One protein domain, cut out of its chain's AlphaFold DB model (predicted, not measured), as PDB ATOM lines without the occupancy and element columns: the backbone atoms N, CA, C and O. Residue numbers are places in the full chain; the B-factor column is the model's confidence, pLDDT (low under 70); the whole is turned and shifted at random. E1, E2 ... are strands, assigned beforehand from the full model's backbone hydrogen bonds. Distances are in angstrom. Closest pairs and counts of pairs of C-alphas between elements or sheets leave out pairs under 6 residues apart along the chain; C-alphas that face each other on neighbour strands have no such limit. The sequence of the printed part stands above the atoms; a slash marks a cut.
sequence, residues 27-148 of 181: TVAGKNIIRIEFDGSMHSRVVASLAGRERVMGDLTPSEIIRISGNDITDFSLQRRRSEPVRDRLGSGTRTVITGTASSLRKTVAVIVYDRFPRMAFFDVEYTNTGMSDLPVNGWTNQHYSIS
ATOM      1  N   THR A  27      52.226   0.548 -33.666       89.06
ATOM      2  CA  THR A  27      53.565   0.273 -33.152       89.06
ATOM      3  C   THR A  27      54.225   1.567 -32.709       89.06
ATOM      4  O   THR A  27      54.278   2.526 -33.476       89.06
ATOM      5  N   VAL A  28      54.772   1.569 -31.496       83.44
ATOM      6  CA  VAL A  28      55.628   2.636 -30.966       83.44
ATOM      7  C   VAL A  28      57.009   2.049 -30.718       83.44
ATOM      8  O   VAL A  28      57.126   1.062 -29.998       83.44
ATOM      9  N   ALA A  29      58.056   2.625 -31.309       83.44
ATOM     10  CA  ALA A  29      59.405   2.067 -31.246       83.44
ATOM     11  C   ALA A  29      60.444   3.087 -30.761       83.44
ATOM     12  O   ALA A  29      60.473   4.231 -31.207       83.44
ATOM     13  N   GLY A  30      61.345   2.634 -29.889       76.00
ATOM     14  CA  GLY A  30      62.524   3.367 -29.438       76.00
ATOM     15  C   GLY A  30      63.790   2.858 -30.100       76.00
ATOM     16  O   GLY A  30      64.388   1.905 -29.606       76.00
ATOM     17  N   LYS A  31      64.191   3.455 -31.231       76.94
ATOM     18  CA  LYS A  31      65.381   3.049 -32.016       76.94
ATOM     19  C   LYS A  31      65.493   1.522 -32.222       76.94
ATOM     20  O   LYS A  31      66.591   0.978 -32.235       76.94
ATOM     21  N   ASN A  32      64.352   0.832 -32.337       72.38
ATOM     22  CA  ASN A  32      64.226  -0.631 -32.435       72.38
ATOM     23  C   ASN A  32      64.809  -1.433 -31.250       72.38
ATOM     24  O   ASN A  32      65.065  -2.626 -31.386       72.38
ATOM     25  N   ILE A  33      65.004  -0.805 -30.085       83.31
ATOM     26  CA  ILE A  33      65.468  -1.467 -28.857       83.31
ATOM     27  C   ILE A  33      64.293  -1.907 -27.983       83.31
ATOM     28  O   ILE A  33      64.305  -3.000 -27.422       83.31
ATOM     29  N   ILE A  34      63.270  -1.064 -27.880       89.25
ATOM     30  CA  ILE A  34      61.984  -1.396 -27.269       89.25
ATOM     31  C   ILE A  34      60.875  -1.049 -28.252       89.25
ATOM     32  O   ILE A  34      60.942  -0.030 -28.946       89.25
ATOM     33  N   ARG A  35      59.861  -1.903 -28.314       92.94
ATOM     34  CA  ARG A  35      58.668  -1.700 -29.119       92.94
ATOM     35  C   ARG A  35      57.432  -2.033 -28.297       92.94
ATOM     36  O   ARG A  35      57.366  -3.092 -27.679       92.94
ATOM     37  N   ILE A  36      56.469  -1.122 -28.306       94.81
ATOM     38  CA  ILE A  36      55.132  -1.328 -27.759       94.81
ATOM     39  C   ILE A  36      54.201  -1.536 -28.942       94.81
ATOM     40  O   ILE A  36      54.155  -0.713 -29.861       94.81
ATOM     41  N   GLU A  37      53.496  -2.654 -28.943       95.69
ATOM     42  CA  GLU A  37      52.567  -3.012 -30.006       95.69
ATOM     43  C   GLU A  37      51.153  -2.977 -29.455       95.69
ATOM     44  O   GLU A  37      50.931  -3.500 -28.371       95.69
ATOM     45  N   PHE A  38      50.225  -2.395 -30.212       97.12
ATOM     46  CA  PHE A  38      48.800  -2.357 -29.904       97.12
ATOM     47  C   PHE A  38      48.007  -3.049 -31.010       97.12
ATOM     48  O   PHE A  38      48.337  -2.894 -32.194       97.12
ATOM     49  N   ASP A  39      46.957  -3.769 -30.637       97.12
ATOM     50  CA  ASP A  39      45.983  -4.328 -31.575       97.12
ATOM     51  C   ASP A  39      44.738  -3.436 -31.745       97.12
ATOM     52  O   ASP A  39      44.672  -2.311 -31.241       97.12
ATOM     53  N   GLY A  40      43.748  -3.938 -32.489       97.25
ATOM     54  CA  GLY A  40      42.495  -3.228 -32.760       97.25
ATOM     55  C   GLY A  40      41.600  -3.016 -31.533       97.25
ATOM     56  O   GLY A  40      40.735  -2.143 -31.580       97.25
ATOM     57  N   SER A  41      41.824  -3.751 -30.440       97.69
ATOM     58  CA  SER A  41      41.135  -3.582 -29.149       97.69
ATOM     59  C   SER A  41      41.939  -2.719 -28.168       97.69
ATOM     60  O   SER A  41      41.576  -2.595 -26.994       97.69
ATOM     61  N   MET A  42      43.036  -2.114 -28.643       97.56
ATOM     62  CA  MET A  42      44.034  -1.409 -27.840       97.56
ATOM     63  C   MET A  42      44.624  -2.265 -26.710       97.56
ATOM     64  O   MET A  42      45.079  -1.714 -25.703       97.56
ATOM     65  N   HIS A  43      44.640  -3.590 -26.854       97.69
ATOM     66  CA  HIS A  43      45.483  -4.437 -26.016       97.69
ATOM     67  C   HIS A  43      46.920  -4.235 -26.457       97.69
ATOM     68  O   HIS A  43      47.175  -3.996 -27.641       97.69
ATOM     69  N   SER A  44      47.860  -4.295 -25.520       96.75
ATOM     70  CA  SER A  44      49.254  -4.017 -25.825       96.75
ATOM     71  C   SER A  44      50.212  -5.074 -25.303       96.75
ATOM     72  O   SER A  44      49.895  -5.858 -24.409       96.75
ATOM     73  N   ARG A  45      51.393  -5.123 -25.921       95.44
ATOM     74  CA  ARG A  45      52.509  -5.962 -25.484       95.44
ATOM     75  C   ARG A  45      53.845  -5.281 -25.705       95.44
ATOM     76  O   ARG A  45      53.994  -4.422 -26.578       95.44
ATOM     77  N   VAL A  46      54.842  -5.753 -24.965       93.00
ATOM     78  CA  VAL A  46      56.226  -5.297 -25.075       93.00
ATOM     79  C   VAL A  46      57.046  -6.285 -25.901       93.00
ATOM     80  O   VAL A  46      57.053  -7.494 -25.646       93.00
ATOM     81  N   VAL A  47      57.796  -5.758 -26.863       91.56
ATOM     82  CA  VAL A  47      58.843  -6.472 -27.593       91.56
ATOM     83  C   VAL A  47      60.172  -5.773 -27.326       91.56
ATOM     84  O   VAL A  47      60.310  -4.570 -27.536       91.56
ATOM     85  N   ALA A  48      61.155  -6.525 -26.845       88.69
ATOM     86  CA  ALA A  48      62.500  -6.026 -26.583       88.69
ATOM     87  C   ALA A  48      63.472  -6.544 -27.645       88.69
ATOM     88  O   ALA A  48      63.383  -7.701 -28.046       88.69
ATOM     89  N   SER A  49      64.432  -5.727 -28.067       87.12
ATOM     90  CA  SER A  49      65.588  -6.182 -28.841       87.12
ATOM     91  C   SER A  49      66.784  -6.346 -27.908       87.12
ATOM     92  O   SER A  49      67.335  -5.376 -27.374       87.12
ATOM     93  N   LEU A  50      67.168  -7.599 -27.679       78.31
ATOM     94  CA  LEU A  50      68.269  -7.994 -26.808       78.31
ATOM     95  C   LEU A  50      69.358  -8.627 -27.673       78.31
ATOM     96  O   LEU A  50      69.104  -9.596 -28.383       78.31
ATOM     97  N   ALA A  51      70.566  -8.054 -27.650       81.38
ATOM     98  CA  ALA A  51      71.688  -8.484 -28.496       81.38
ATOM     99  C   ALA A  51      71.326  -8.595 -29.999       81.38
ATOM    100  O   ALA A  51      71.742  -9.525 -30.687       81.38
ATOM    101  N   GLY A  52      70.510  -7.659 -30.501       81.81
ATOM    102  CA  GLY A  52      70.071  -7.625 -31.900       81.81
ATOM    103  C   GLY A  52      68.976  -8.635 -32.259       81.81
ATOM    104  O   GLY A  52      68.624  -8.746 -33.429       81.81
ATOM    105  N   ARG A  53      68.427  -9.366 -31.281       85.56
ATOM    106  CA  ARG A  53      67.319 -10.309 -31.475       85.56
ATOM    107  C   ARG A  53      66.061  -9.797 -30.797       85.56
ATOM    108  O   ARG A  53      66.083  -9.452 -29.616       85.56
ATOM    109  N   GLU A  54      64.956  -9.788 -31.534       89.25
ATOM    110  CA  GLU A  54      63.656  -9.455 -30.963       89.25
ATOM    111  C   GLU A  54      63.146 -10.582 -30.062       89.25
ATOM    112  O   GLU A  54      63.194 -11.767 -30.399       89.25
ATOM    113  N   ARG A  55      62.620 -10.192 -28.905       88.62
ATOM    114  CA  ARG A  55      61.977 -11.060 -27.932       88.62
ATOM    115  C   ARG A  55      60.637 -10.449 -27.553       88.62
ATOM    116  O   ARG A  55      60.576  -9.384 -26.944       88.62
ATOM    117  N   VAL A  56      59.563 -11.155 -27.891       90.81
ATOM    118  CA  VAL A  56      58.229 -10.876 -27.350       90.81
ATOM    119  C   VAL A  56      58.243 -11.211 -25.858       90.81
ATOM    120  O   VAL A  56      58.592 -12.336 -25.490       90.81
ATOM    121  N   MET A  57      57.921 -10.231 -25.011       88.19
ATOM    122  CA  MET A  57      57.987 -10.373 -23.551       88.19
ATOM    123  C   MET A  57      56.712 -11.000 -22.968       88.19
ATOM    124  O   MET A  57      56.779 -11.639 -21.920       88.19
ATOM    125  N   GLY A  58      55.588 -10.873 -23.674       90.00
ATOM    126  CA  GLY A  58      54.286 -11.429 -23.317       90.00
ATOM    127  C   GLY A  58      53.274 -11.276 -24.450       90.00
ATOM    128  O   GLY A  58      53.578 -10.680 -25.490       90.00
ATOM    129  N   ASP A  59      52.082 -11.826 -24.244       93.25
ATOM    130  CA  ASP A  59      50.976 -11.722 -25.193       93.25
ATOM    131  C   ASP A  59      50.362 -10.316 -25.196       93.25
ATOM    132  O   ASP A  59      50.673  -9.483 -24.344       93.25
ATOM    133  N   LEU A  60      49.507 -10.041 -26.184       94.50
ATOM    134  CA  LEU A  60      48.666  -8.844 -26.178       94.50
ATOM    135  C   LEU A  60      47.644  -8.979 -25.050       94.50
ATOM    136  O   LEU A  60      46.885  -9.947 -25.017       94.50
ATOM    137  N   THR A  61      47.650  -8.026 -24.123       95.69
ATOM    138  CA  THR A  61      46.736  -8.001 -22.977       95.69
ATOM    139  C   THR A  61      46.143  -6.608 -22.789       95.69
ATOM    140  O   THR A  61      46.743  -5.621 -23.227       95.69
ATOM    141  N   PRO A  62      44.994  -6.474 -22.107       96.94
ATOM    142  CA  PRO A  62      44.507  -5.171 -21.677       96.94
ATOM    143  C   PRO A  62      45.471  -4.574 -20.642       96.94
ATOM    144  O   PRO A  62      45.425  -4.897 -19.455       96.94
ATOM    145  N   SER A  63      46.377  -3.725 -21.127       96.19
ATOM    146  CA  SER A  63      47.393  -3.022 -20.336       96.19
ATOM    147  C   SER A  63      46.810  -1.872 -19.523       96.19
ATOM    148  O   SER A  63      47.305  -1.567 -18.438       96.19
ATOM    149  N   GLU A  64      45.744  -1.256 -20.033       97.50
ATOM    150  CA  GLU A  64      45.001  -0.181 -19.387       97.50
ATOM    151  C   GLU A  64      43.550  -0.613 -19.181       97.50
ATOM    152  O   GLU A  64      42.847  -0.923 -20.147       97.50
ATOM    153  N   ILE A  65      43.116  -0.603 -17.921       97.56
ATOM    154  CA  ILE A  65      41.780  -1.006 -17.479       97.56
ATOM    155  C   ILE A  65      41.184   0.145 -16.678       97.56
ATOM    156  O   ILE A  65      41.846   0.691 -15.795       97.56
ATOM    157  N   ILE A  66      39.931   0.498 -16.947       97.94
ATOM    158  CA  ILE A  66      39.164   1.437 -16.122       97.94
ATOM    159  C   ILE A  66      37.914   0.746 -15.596       97.94
ATOM    160  O   ILE A  66      37.211   0.069 -16.344       97.94
ATOM    161  N   ARG A  67      37.639   0.921 -14.303       98.19
ATOM    162  CA  ARG A  67      36.478   0.341 -13.635       98.19
ATOM    163  C   ARG A  67      35.386   1.387 -13.469       98.19
ATOM    164  O   ARG A  67      35.589   2.367 -12.750       98.19
ATOM    165  N   ILE A  68      34.241   1.162 -14.108       96.38
ATOM    166  CA  ILE A  68      33.068   2.045 -14.086       96.38
ATOM    167  C   ILE A  68      31.871   1.280 -13.525       96.38
ATOM    168  O   ILE A  68      31.520   0.214 -14.034       96.38
ATOM    169  N   SER A  69      31.228   1.818 -12.489       93.94
ATOM    170  CA  SER A  69      30.086   1.174 -11.816       93.94
ATOM    171  C   SER A  69      30.341  -0.302 -11.451       93.94
ATOM    172  O   SER A  69      29.461  -1.146 -11.591       93.94
ATOM    173  N   GLY A  70      31.568  -0.629 -11.038       94.38
ATOM    174  CA  GLY A  70      32.009  -1.985 -10.692       94.38
ATOM    175  C   GLY A  70      32.444  -2.865 -11.871       94.38
ATOM    176  O   GLY A  70      32.988  -3.939 -11.627       94.38
ATOM    177  N   ASN A  71      32.276  -2.420 -13.118       95.88
ATOM    178  CA  ASN A  71      32.621  -3.191 -14.314       95.88
ATOM    179  C   ASN A  71      33.959  -2.755 -14.906       95.88
ATOM    180  O   ASN A  71      34.211  -1.558 -15.052       95.88
ATOM    181  N   ASP A  72      34.780  -3.725 -15.299       97.50
ATOM    182  CA  ASP A  72      36.024  -3.463 -16.017       97.50
ATOM    183  C   ASP A  72      35.768  -3.218 -17.491       97.50
ATOM    184  O   ASP A  72      35.197  -4.053 -18.191       97.50
ATOM    185  N   ILE A  73      36.247  -2.074 -17.963       97.94
ATOM    186  CA  ILE A  73      36.293  -1.738 -19.376       97.94
ATOM    187  C   ILE A  73      37.735  -1.935 -19.839       97.94
ATOM    188  O   ILE A  73      38.631  -1.161 -19.491       97.94
ATOM    189  N   THR A  74      37.953  -3.007 -20.596       97.81
ATOM    190  CA  THR A  74      39.275  -3.447 -21.074       97.81
ATOM    191  C   THR A  74      39.466  -3.214 -22.569       97.81
ATOM    192  O   THR A  74      40.575  -2.919 -23.016       97.81
ATOM    193  N   ASP A  75      38.380  -3.309 -23.338       98.06
ATOM    194  CA  ASP A  75      38.420  -3.373 -24.795       98.06
ATOM    195  C   ASP A  75      37.974  -2.039 -25.382       98.06
ATOM    196  O   ASP A  75      36.841  -1.602 -25.184       98.06
ATOM    197  N   PHE A  76      38.874  -1.386 -26.114       98.31
ATOM    198  CA  PHE A  76      38.603  -0.117 -26.779       98.31
ATOM    199  C   PHE A  76      38.874  -0.285 -28.263       98.31
ATOM    200  O   PHE A  76      40.011  -0.522 -28.661       98.31
ATOM    201  N   SER A  77      37.849  -0.121 -29.095       98.12
ATOM    202  CA  SER A  77      38.024  -0.193 -30.543       98.12
ATOM    203  C   SER A  77      38.905   0.963 -31.001       98.12
ATOM    204  O   SER A  77      38.532   2.129 -30.832       98.12
ATOM    205  N   LEU A  78      40.074   0.646 -31.556       98.00
ATOM    206  CA  LEU A  78      41.035   1.609 -32.082       98.00
ATOM    207  C   LEU A  78      40.370   2.482 -33.155       98.00
ATOM    208  O   LEU A  78      39.832   1.975 -34.133       98.00
ATOM    209  N   GLN A  79      40.429   3.802 -32.976       97.56
ATOM    210  CA  GLN A  79      39.847   4.781 -33.902       97.56
ATOM    211  C   GLN A  79      40.917   5.578 -34.640       97.56
ATOM    212  O   GLN A  79      40.789   5.881 -35.825       97.56
ATOM    213  N   ARG A  80      41.973   5.983 -33.928       96.06
ATOM    214  CA  ARG A  80      42.997   6.866 -34.483       96.06
ATOM    215  C   ARG A  80      44.360   6.576 -33.892       96.06
ATOM    216  O   ARG A  80      44.501   6.322 -32.701       96.06
ATOM    217  N   ARG A  81      45.376   6.739 -34.733       96.50
ATOM    218  CA  ARG A  81      46.783   6.821 -34.343       96.50
ATOM    219  C   ARG A  81      47.441   8.008 -35.025       96.50
ATOM    220  O   ARG A  81      47.142   8.300 -36.184       96.50
ATOM    221  N   ARG A  82      48.330   8.694 -34.319       96.19
ATOM    222  CA  ARG A  82      49.218   9.709 -34.896       96.19
ATOM    223  C   ARG A  82      50.541   9.727 -34.152       96.19
ATOM    224  O   ARG A  82      50.550   9.524 -32.942       96.19
ATOM    225  N   SER A  83      51.618  10.032 -34.856       96.38
ATOM    226  CA  SER A  83      52.932  10.238 -34.255       96.38
ATOM    227  C   SER A  83      53.449  11.614 -34.642       96.38
ATOM    228  O   SER A  83      53.298  12.036 -35.785       96.38
ATOM    229  N   GLU A  84      54.033  12.313 -33.680       96.44
ATOM    230  CA  GLU A  84      54.563  13.663 -33.839       96.44
ATOM    231  C   GLU A  84      55.894  13.792 -33.086       96.44
ATOM    232  O   GLU A  84      56.083  13.141 -32.049       96.44
ATOM    233  N   PRO A  85      56.849  14.593 -33.586       97.44
ATOM    234  CA  PRO A  85      58.034  14.925 -32.810       97.44
ATOM    235  C   PRO A  85      57.633  15.727 -31.567       97.44
ATOM    236  O   PRO A  85      56.721  16.552 -31.608       97.44
ATOM    237  N   VAL A  86      58.339  15.511 -30.461       97.12
ATOM    238  CA  VAL A  86      58.163  16.264 -29.214       97.12
ATOM    239  C   VAL A  86      59.516  16.746 -28.707       97.12
ATOM    240  O   VAL A  86      60.530  16.068 -28.882       97.12
ATOM    241  N   ARG A  87      59.543  17.925 -28.080       97.38
ATOM    242  CA  ARG A  87      60.717  18.456 -27.386       97.38
ATOM    243  C   ARG A  87      60.290  19.153 -26.103       97.38
ATOM    244  O   ARG A  87      59.606  20.170 -26.159       97.38
ATOM    245  N   ASP A  88      60.724  18.626 -24.967       95.69
ATOM    246  CA  ASP A  88      60.423  19.183 -23.648       95.69
ATOM    247  C   ASP A  88      61.634  19.089 -22.697       95.69
ATOM    248  O   ASP A  88      62.779  18.931 -23.134       95.69
ATOM    249  N   ARG A  89      61.393  19.200 -21.383       95.56
ATOM    250  CA  ARG A  89      62.422  19.107 -20.331       95.56
ATOM    251  C   ARG A  89      63.211  17.789 -20.326       95.56
ATOM    252  O   ARG A  89      64.328  17.767 -19.817       95.56
ATOM    253  N   LEU A  90      62.651  16.698 -20.851       92.88
ATOM    254  CA  LEU A  90      63.314  15.395 -20.972       92.88
ATOM    255  C   LEU A  90      64.096  15.255 -22.288       92.88
ATOM    256  O   LEU A  90      64.884  14.318 -22.440       92.88
ATOM    257  N   GLY A  91      63.956  16.219 -23.201       95.62
ATOM    258  CA  GLY A  91      64.686  16.303 -24.458       95.62
ATOM    259  C   GLY A  91      63.787  16.117 -25.675       95.62
ATOM    260  O   GLY A  91      62.578  16.313 -25.611       95.62
ATOM    261  N   SER A  92      64.406  15.777 -26.807       97.50
ATOM    262  CA  SER A  92      63.685  15.471 -28.050       97.50
ATOM    263  C   SER A  92      63.267  14.002 -28.092       97.50
ATOM    264  O   SER A  92      63.931  13.140 -27.503       97.50
ATOM    265  N   GLY A  93      62.168  13.716 -28.777       96.50
ATOM    266  CA  GLY A  93      61.644  12.371 -28.944       96.50
ATOM    267  C   GLY A  93      60.490  12.312 -29.934       96.50
ATOM    268  O   GLY A  93      60.184  13.278 -30.632       96.50
ATOM    269  N   THR A  94      59.823  11.165 -29.962       96.81
ATOM    270  CA  THR A  94      58.590  10.955 -30.730       96.81
ATOM    271  C   THR A  94      57.455  10.614 -29.778       96.81
ATOM    272  O   THR A  94      57.577   9.695 -28.966       96.81
ATOM    273  N   ARG A  95      56.342  11.337 -29.897       97.50
ATOM    274  CA  ARG A  95      55.092  11.074 -29.188       97.50
ATOM    275  C   ARG A  95      54.116  10.398 -30.136       97.50
ATOM    276  O   ARG A  95      53.782  10.954 -31.175       97.50
ATOM    277  N   THR A  96      53.633   9.218 -29.771       98.06
ATOM    278  CA  THR A  96      52.553   8.530 -30.485       98.06
ATOM    279  C   THR A  96      51.287   8.578 -29.650       98.06
ATOM    280  O   THR A  96      51.287   8.125 -28.514       98.06
ATOM    281  N   VAL A  97      50.216   9.129 -30.211       98.12
ATOM    282  CA  VAL A  97      48.896   9.218 -29.584       98.12
ATOM    283  C   VAL A  97      47.966   8.223 -30.257       98.12
ATOM    284  O   VAL A  97      47.802   8.244 -31.481       98.12
ATOM    285  N   ILE A  98      47.356   7.369 -29.448       98.25
ATOM    286  CA  ILE A  98      46.457   6.297 -29.854       98.25
ATOM    287  C   ILE A  98      45.120   6.542 -29.162       98.25
ATOM    288  O   ILE A  98      45.070   6.698 -27.945       98.25
ATOM    289  N   THR A  99      44.041   6.591 -29.929       98.50
ATOM    290  CA  THR A  99      42.695   6.851 -29.420       98.50
ATOM    291  C   THR A  99      41.783   5.698 -29.793       98.50
ATOM    292  O   THR A  99      41.743   5.294 -30.957       98.50
ATOM    293  N   GLY A 100      41.013   5.216 -28.826       98.25
ATOM    294  CA  GLY A 100      39.964   4.226 -29.033       98.25
ATOM    295  C   GLY A 100      38.742   4.518 -28.178       98.25
ATOM    296  O   GLY A 100      38.755   5.405 -27.320       98.25
ATOM    297  N   THR A 101      37.665   3.792 -28.437       98.38
ATOM    298  CA  THR A 101      36.355   4.045 -27.828       98.38
ATOM    299  C   THR A 101      35.704   2.760 -27.343       98.38
ATOM    300  O   THR A 101      35.848   1.716 -27.975       98.38
ATOM    301  N   ALA A 102      34.952   2.864 -26.253       97.75
ATOM    302  CA  ALA A 102      34.115   1.810 -25.702       97.75
ATOM    303  C   ALA A 102      32.838   2.448 -25.134       97.75
ATOM    304  O   ALA A 102      32.901   3.186 -24.152       97.75
ATOM    305  N   SER A 103      31.680   2.191 -25.751       93.44
ATOM    306  CA  SER A 103      30.414   2.852 -25.384       93.44
ATOM    307  C   SER A 103      30.566   4.388 -25.347       93.44
ATOM    308  O   SER A 103      31.071   4.976 -26.302       93.44
ATOM    309  N   SER A 104      30.174   5.047 -24.254       95.62
ATOM    310  CA  SER A 104      30.334   6.486 -24.014       95.62
ATOM    311  C   SER A 104      31.735   6.896 -23.547       95.62
ATOM    312  O   SER A 104      31.928   8.047 -23.156       95.62
ATOM    313  N   LEU A 105      32.730   6.011 -23.578       97.62
ATOM    314  CA  LEU A 105      34.077   6.293 -23.093       97.62
ATOM    315  C   LEU A 105      35.088   6.346 -24.236       97.62
ATOM    316  O   LEU A 105      35.176   5.439 -25.064       97.62
ATOM    317  N   ARG A 106      35.921   7.385 -24.241       98.50
ATOM    318  CA  ARG A 106      37.094   7.484 -25.111       98.50
ATOM    319  C   ARG A 106      38.358   7.299 -24.284       98.50
ATOM    320  O   ARG A 106      38.540   8.009 -23.302       98.50
ATOM    321  N   LYS A 107      39.242   6.399 -24.710       98.56
ATOM    322  CA  LYS A 107      40.593   6.231 -24.163       98.56
ATOM    323  C   LYS A 107      41.603   6.872 -25.107       98.56
ATOM    324  O   LYS A 107      41.587   6.591 -26.307       98.56
ATOM    325  N   THR A 108      42.497   7.689 -24.566       98.50
ATOM    326  CA  THR A 108      43.663   8.222 -25.274       98.50
ATOM    327  C   THR A 108      44.924   7.770 -24.554       98.50
ATOM    328  O   THR A 108      45.119   8.083 -23.386       98.50
ATOM    329  N   VAL A 109      45.789   7.047 -25.259       98.31
ATOM    330  CA  VAL A 109      47.108   6.630 -24.777       98.31
ATOM    331  C   VAL A 109      48.160   7.396 -25.562       98.31
ATOM    332  O   VAL A 109      48.258   7.250 -26.782       98.31
ATOM    333  N   ALA A 110      48.948   8.218 -24.880       97.75
ATOM    334  CA  ALA A 110      50.127   8.841 -25.456       97.75
ATOM    335  C   ALA A 110      51.383   8.121 -24.969       97.75
ATOM    336  O   ALA A 110      51.628   8.024 -23.771       97.75
ATOM    337  N   VAL A 111      52.192   7.644 -25.909       97.69
ATOM    338  CA  VAL A 111      53.468   6.986 -25.637       97.69
ATOM    339  C   VAL A 111      54.592   7.841 -26.199       97.69
ATOM    340  O   VAL A 111      54.631   8.104 -27.403       97.69
ATOM    341  N   ILE A 112      55.507   8.283 -25.342       96.81
ATOM    342  CA  ILE A 112      56.682   9.062 -25.736       96.81
ATOM    343  C   ILE A 112      57.925   8.194 -25.616       96.81
ATOM    344  O   ILE A 112      58.167   7.574 -24.578       96.81
ATOM    345  N   VAL A 113      58.746   8.201 -26.662       96.06
ATOM    346  CA  VAL A 113      60.113   7.687 -26.599       96.06
ATOM    347  C   VAL A 113      61.086   8.820 -26.891       96.06
ATOM    348  O   VAL A 113      61.058   9.411 -27.971       96.06
ATOM    349  N   TYR A 114      61.946   9.122 -25.919       95.88
ATOM    350  CA  TYR A 114      62.971  10.159 -26.039       95.88
ATOM    351  C   TYR A 114      64.254   9.609 -26.659       95.88
ATOM    352  O   TYR A 114      64.693   8.505 -26.331       95.88
ATOM    353  N   ASP A 115      64.935  10.420 -27.466       94.19
ATOM    354  CA  ASP A 115      66.168  10.023 -28.159       94.19
ATOM    355  C   ASP A 115      67.310   9.668 -27.206       94.19
ATOM    356  O   ASP A 115      68.146   8.811 -27.524       94.19
ATOM    357  N   ARG A 116      67.331  10.335 -26.043       94.06
ATOM    358  CA  ARG A 116      68.271  10.106 -24.940       94.06
ATOM    359  C   ARG A 116      67.926   8.850 -24.130       94.06
ATOM    360  O   ARG A 116      68.812   8.278 -23.504       94.06
ATOM    361  N   PHE A 117      66.675   8.390 -24.181       92.75
ATOM    362  CA  PHE A 117      66.179   7.232 -23.432       92.75
ATOM    363  C   PHE A 117      65.522   6.197 -24.358       92.75
ATOM    364  O   PHE A 117      64.377   5.808 -24.136       92.75
ATOM    365  N   PRO A 118      66.235   5.681 -25.378       88.12
ATOM    366  CA  PRO A 118      65.635   4.830 -26.410       88.12
ATOM    367  C   PRO A 118      65.194   3.449 -25.901       88.12
ATOM    368  O   PRO A 118      64.626   2.669 -26.653       88.12
ATOM    369  N   ARG A 119      65.479   3.128 -24.633       90.44
ATOM    370  CA  ARG A 119      65.082   1.888 -23.949       90.44
ATOM    371  C   ARG A 119      63.864   2.069 -23.040       90.44
ATOM    372  O   ARG A 119      63.493   1.127 -22.350       90.44
ATOM    373  N   MET A 120      63.279   3.264 -23.003       92.12
ATOM    374  CA  MET A 120      62.147   3.605 -22.147       92.12
ATOM    375  C   MET A 120      60.993   4.142 -22.991       92.12
ATOM    376  O   MET A 120      61.202   4.932 -23.911       92.12
ATOM    377  N   ALA A 121      59.780   3.730 -22.637       93.69
ATOM    378  CA  ALA A 121      58.539   4.272 -23.167       93.69
ATOM    379  C   ALA A 121      57.770   4.922 -22.011       93.69
ATOM    380  O   ALA A 121      57.549   4.291 -20.978       93.69
ATOM    381  N   PHE A 122      57.405   6.187 -22.176       95.19
ATOM    382  CA  PHE A 122      56.672   6.968 -21.183       95.19
ATOM    383  C   PHE A 122      55.209   7.028 -21.593       95.19
ATOM    384  O   PHE A 122      54.922   7.402 -22.728       95.19
ATOM    385  N   PHE A 123      54.306   6.670 -20.686       96.56
ATOM    386  CA  PHE A 123      52.878   6.577 -20.969       96.56
ATOM    387  C   PHE A 123      52.100   7.663 -20.240       96.56
ATOM    388  O   PHE A 123      52.346   7.935 -19.066       96.56
ATOM    389  N   ASP A 124      51.126   8.216 -20.946       96.56
ATOM    390  CA  ASP A 124      50.059   9.051 -20.415       96.56
ATOM    391  C   ASP A 124      48.726   8.466 -20.899       96.56
ATOM    392  O   ASP A 124      48.580   8.152 -22.086       96.56
ATOM    393  N   VAL A 125      47.792   8.243 -19.978       97.81
ATOM    394  CA  VAL A 125      46.527   7.546 -20.232       97.81
ATOM    395  C   VAL A 125      45.393   8.427 -19.738       97.81
ATOM    396  O   VAL A 125      45.261   8.676 -18.542       97.81
ATOM    397  N   GLU A 126      44.547   8.846 -20.670       98.31
ATOM    398  CA  GLU A 126      43.378   9.671 -20.402       98.31
ATOM    399  C   GLU A 126      42.102   8.920 -20.787       98.31
ATOM    400  O   GLU A 126      42.032   8.268 -21.834       98.31
ATOM    401  N   TYR A 127      41.069   9.070 -19.959       98.19
ATOM    402  CA  TYR A 127      39.717   8.617 -20.249       98.19
ATOM    403  C   TYR A 127      38.772   9.820 -20.275       98.19
ATOM    404  O   TYR A 127      38.683  10.560 -19.299       98.19
ATOM    405  N   THR A 128      38.044  10.010 -21.376       98.12
ATOM    406  CA  THR A 128      37.027  11.060 -21.504       98.12
ATOM    407  C   THR A 128      35.632  10.440 -21.561       98.12
ATOM    408  O   THR A 128      35.363   9.626 -22.449       98.12
ATOM    409  N   ASN A 129      34.722  10.864 -20.677       97.81
ATOM    410  CA  ASN A 129      33.291  10.611 -20.855       97.81
ATOM    411  C   ASN A 129      32.777  11.443 -22.040       97.81
ATOM    412  O   ASN A 129      32.943  12.658 -22.079       97.81
ATOM    413  N   THR A 130      32.182  10.775 -23.017       97.75
ATOM    414  CA  THR A 130      31.616  11.358 -24.242       97.75
ATOM    415  C   THR A 130      30.094  11.212 -24.311       97.75
ATOM    416  O   THR A 130      29.484  11.613 -25.298       97.75
ATOM    417  N   GLY A 131      29.482  10.629 -23.276       96.06
ATOM    418  CA  GLY A 131      28.036  10.512 -23.135       96.06
ATOM    419  C   GLY A 131      27.416  11.685 -22.379       96.06
ATOM    420  O   GLY A 131      28.089  12.639 -21.999       96.06
ATOM    421  N   MET A 132      26.107  11.584 -22.144       96.25
ATOM    422  CA  MET A 132      25.320  12.598 -21.426       96.25
ATOM    423  C   MET A 132      25.099  12.269 -19.944       96.25
ATOM    424  O   MET A 132      24.531  13.076 -19.219       96.25
ATOM    425  N   SER A 133      25.497  11.075 -19.502       95.38
ATOM    426  CA  SER A 133      25.304  10.606 -18.127       95.38
ATOM    427  C   SER A 133      26.633  10.530 -17.396       95.38
ATOM    428  O   SER A 133      27.656  10.194 -17.998       95.38
ATOM    429  N   ASP A 134      26.599  10.790 -16.093       95.50
ATOM    430  CA  ASP A 134      27.763  10.638 -15.228       95.50
ATOM    431  C   ASP A 134      28.231   9.178 -15.186       95.50
ATOM    432  O   ASP A 134      27.430   8.241 -15.144       95.50
ATOM    433  N   LEU A 135      29.552   8.988 -15.189       95.44
ATOM    434  CA  LEU A 135      30.196   7.679 -15.100       95.44
ATOM    435  C   LEU A 135      30.983   7.598 -13.784       95.44
ATOM    436  O   LEU A 135      32.031   8.238 -13.672       95.44
ATOM    437  N   PRO A 136      30.524   6.831 -12.778       95.69
ATOM    438  CA  PRO A 136      31.245   6.705 -11.520       95.69
ATOM    439  C   PRO A 136      32.480   5.817 -11.712       95.69
ATOM    440  O   PRO A 136      32.376   4.606 -11.915       95.69
ATOM    441  N   VAL A 137      33.663   6.429 -11.637       96.62
ATOM    442  CA  VAL A 137      34.953   5.735 -11.728       96.62
ATOM    443  C   VAL A 137      35.298   5.124 -10.371       96.62
ATOM    444  O   VAL A 137      35.451   5.836  -9.382       96.62
ATOM    445  N   ASN A 138      35.454   3.802 -10.317       97.06
ATOM    446  CA  ASN A 138      35.833   3.086  -9.095       97.06
ATOM    447  C   ASN A 138      37.338   2.808  -9.004       97.06
ATOM    448  O   ASN A 138      37.837   2.491  -7.928       97.06
ATOM    449  N   GLY A 139      38.062   2.888 -10.121       97.25
ATOM    450  CA  GLY A 139      39.505   2.683 -10.157       97.25
ATOM    451  C   GLY A 139      40.025   2.482 -11.572       97.25
ATOM    452  O   GLY A 139      39.257   2.425 -12.533       97.25
ATOM    453  N   TRP A 140      41.341   2.369 -11.695       97.19
ATOM    454  CA  TRP A 140      42.009   2.064 -12.953       97.19
ATOM    455  C   TRP A 140      43.292   1.269 -12.700       97.19
ATOM    456  O   TRP A 140      43.854   1.279 -11.604       97.19
ATOM    457  N   THR A 141      43.760   0.575 -13.729       96.81
ATOM    458  CA  THR A 141      45.040  -0.136 -13.767       96.81
ATOM    459  C   THR A 141      45.772   0.285 -15.031       96.81
ATOM    460  O   THR A 141      45.168   0.315 -16.099       96.81
ATOM    461  N   ASN A 142      47.062   0.598 -14.911       95.19
ATOM    462  CA  ASN A 142      47.919   0.978 -16.032       95.19
ATOM    463  C   ASN A 142      49.119   0.032 -16.112       95.19
ATOM    464  O   ASN A 142      49.620  -0.407 -15.076       95.19
ATOM    465  N   GLN A 143      49.620  -0.205 -17.325       93.94
ATOM    466  CA  GLN A 143      50.792  -1.048 -17.580       93.94
ATOM    467  C   GLN A 143      50.658  -2.483 -17.027       93.94
ATOM    468  O   GLN A 143      51.616  -3.052 -16.500       93.94
ATOM    469  N   HIS A 144      49.467  -3.081 -17.146       95.00
ATOM    470  CA  HIS A 144      49.215  -4.471 -16.766       95.00
ATOM    471  C   HIS A 144      49.748  -5.441 -17.834       95.00
ATOM    472  O   HIS A 144      49.095  -5.703 -18.845       95.00
ATOM    473  N   TYR A 145      50.949  -5.974 -17.602       91.25
ATOM    474  CA  TYR A 145      51.598  -6.926 -18.504       91.25
ATOM    475  C   TYR A 145      51.923  -8.240 -17.809       91.25
ATOM    476  O   TYR A 145      52.404  -8.267 -16.677       91.25
ATOM    477  N   SER A 146      51.770  -9.331 -18.555       85.25
ATOM    478  CA  SER A 146      52.374 -10.615 -18.209       85.25
ATOM    479  C   SER A 146      53.740 -10.736 -18.874       85.25
ATOM    480  O   SER A 146      53.857 -10.567 -20.086       85.25
ATOM    481  N   ILE A 147      54.778 -11.044 -18.096       84.31
ATOM    482  CA  ILE A 147      56.132 -11.262 -18.616       84.31
ATOM    483  C   ILE A 147      56.474 -12.742 -18.487       84.31
ATOM    484  O   ILE A 147      56.403 -13.318 -17.402       84.31
ATOM    485  N   SER A 148      56.868 -13.365 -19.592       81.12
ATOM    486  CA  SER A 148      57.296 -14.764 -19.599       81.12
ATOM    487  C   SER A 148      58.741 -14.903 -19.122       81.12
ATOM    488  O   SER A 148      59.647 -14.254 -19.650       81.12
TER     489      SER A 148
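What this domain is: This is residues 27 to 148 of the 181 residues of an uncharacterized protein of Acidobacteria bacterium (UniProt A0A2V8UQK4). A long, twisted sheet, E7 to E10, makes one wall along the length of the domain, and two smaller sheets lie over it toward its two ends: E1 to E4 at one end, only partly face to face with it as a loose sandwich, and the little sheet of E6, E5 and E11 at the other. E1 is the strand of the first sheet that comes nearest to the long sheet, with E4 far out on the other edge, and residues 142 to 148 run back from E11 toward the end where E4 lies. The printed part has 122 residues with eleven named strands, E1 to E11 in order along the chain, and no named helix; the class is all strand. The sheet orders are E1, E2, E3, E4, then E7, E8, E9, E10, and E6, E5, E11, all antiparallel. The whole is compact, with a radius of gyration of the C-alphas of 15.2 A and spans of 49, 34 and 22 A.

Where its parts are: E1, residues 27 to 30, begins at C-alpha 27, (53.565, 0.273, -33.152). E2 is residues 34 to 38, E3 residues 44 to 50, 19.5 A long, and E4 residues 53 to 56. E5, residues 65 to 68, and E6, residues 71 to 73, follow. E7, residues 77 to 88, is 30.4 A long and bends by 65 degrees at residue 85. E8, residues 91 to 102, begins at C-alpha 91, (64.686, 16.303, -24.458), and is 33.9 A long. E9, residues 105 to 114, is 29.3 A long, and E10, residues 122 to 129, is 23.7 A long. E11, residues 137 to 141, is 11.8 A long and ends at C-alpha 141, (45.040, -0.136, -13.767).

How they stand to each other: E1 to E4 form a meander, each strand the antiparallel neighbour of the one before. In the hairpin of E1 and E2, N 28 and O 36 are within hydrogen-bond range at 2.9 A. In that of E2 and E3, N 35 and O 47 are 2.8 A apart, and in that of E3 and E4, N 55 and O 48 are 2.7 A apart. E5 and E6 are a hairpin at 139 degrees between directions, with N 68 and O 71 at 2.9 A. E11 is the other neighbour of E5, with N 67 and O 139 at 2.8 A. E7 to E10 form the second meander. N 82 and O 97 are 2.9 A apart between E7 and E8, N 96 and O 111 are 2.8 A apart between E8 and E9, and N 108 and O 126 are 2.8 A apart between E9 and E10. The two meanders make a sandwich, two sheets face to face: the facing parts are 9.7 A centre to centre and their best planes 20 degrees apart. The closest C-alphas of E1 and E9 are those of Gly 30 and Val 113, 5.7 A apart. E2 and E9 are apart, and so are E10 and E11. E5 and E10 are only just apart, their closest C-alphas at 8.3 A.

The domain as a whole: The two C-alphas farthest apart in the domain are those of Ala 51 and Met 132, 51.4 A. The first and last printed C-alphas, those of Thr 27 and Ser 148, are 20.6 A apart. The printed part has no cut, and no link is long; E4 to E5, E9 to E10 and E10 to E11 are short but not tight. The mean pLDDT of the printed part is 94.1, and no printed residue is under 70.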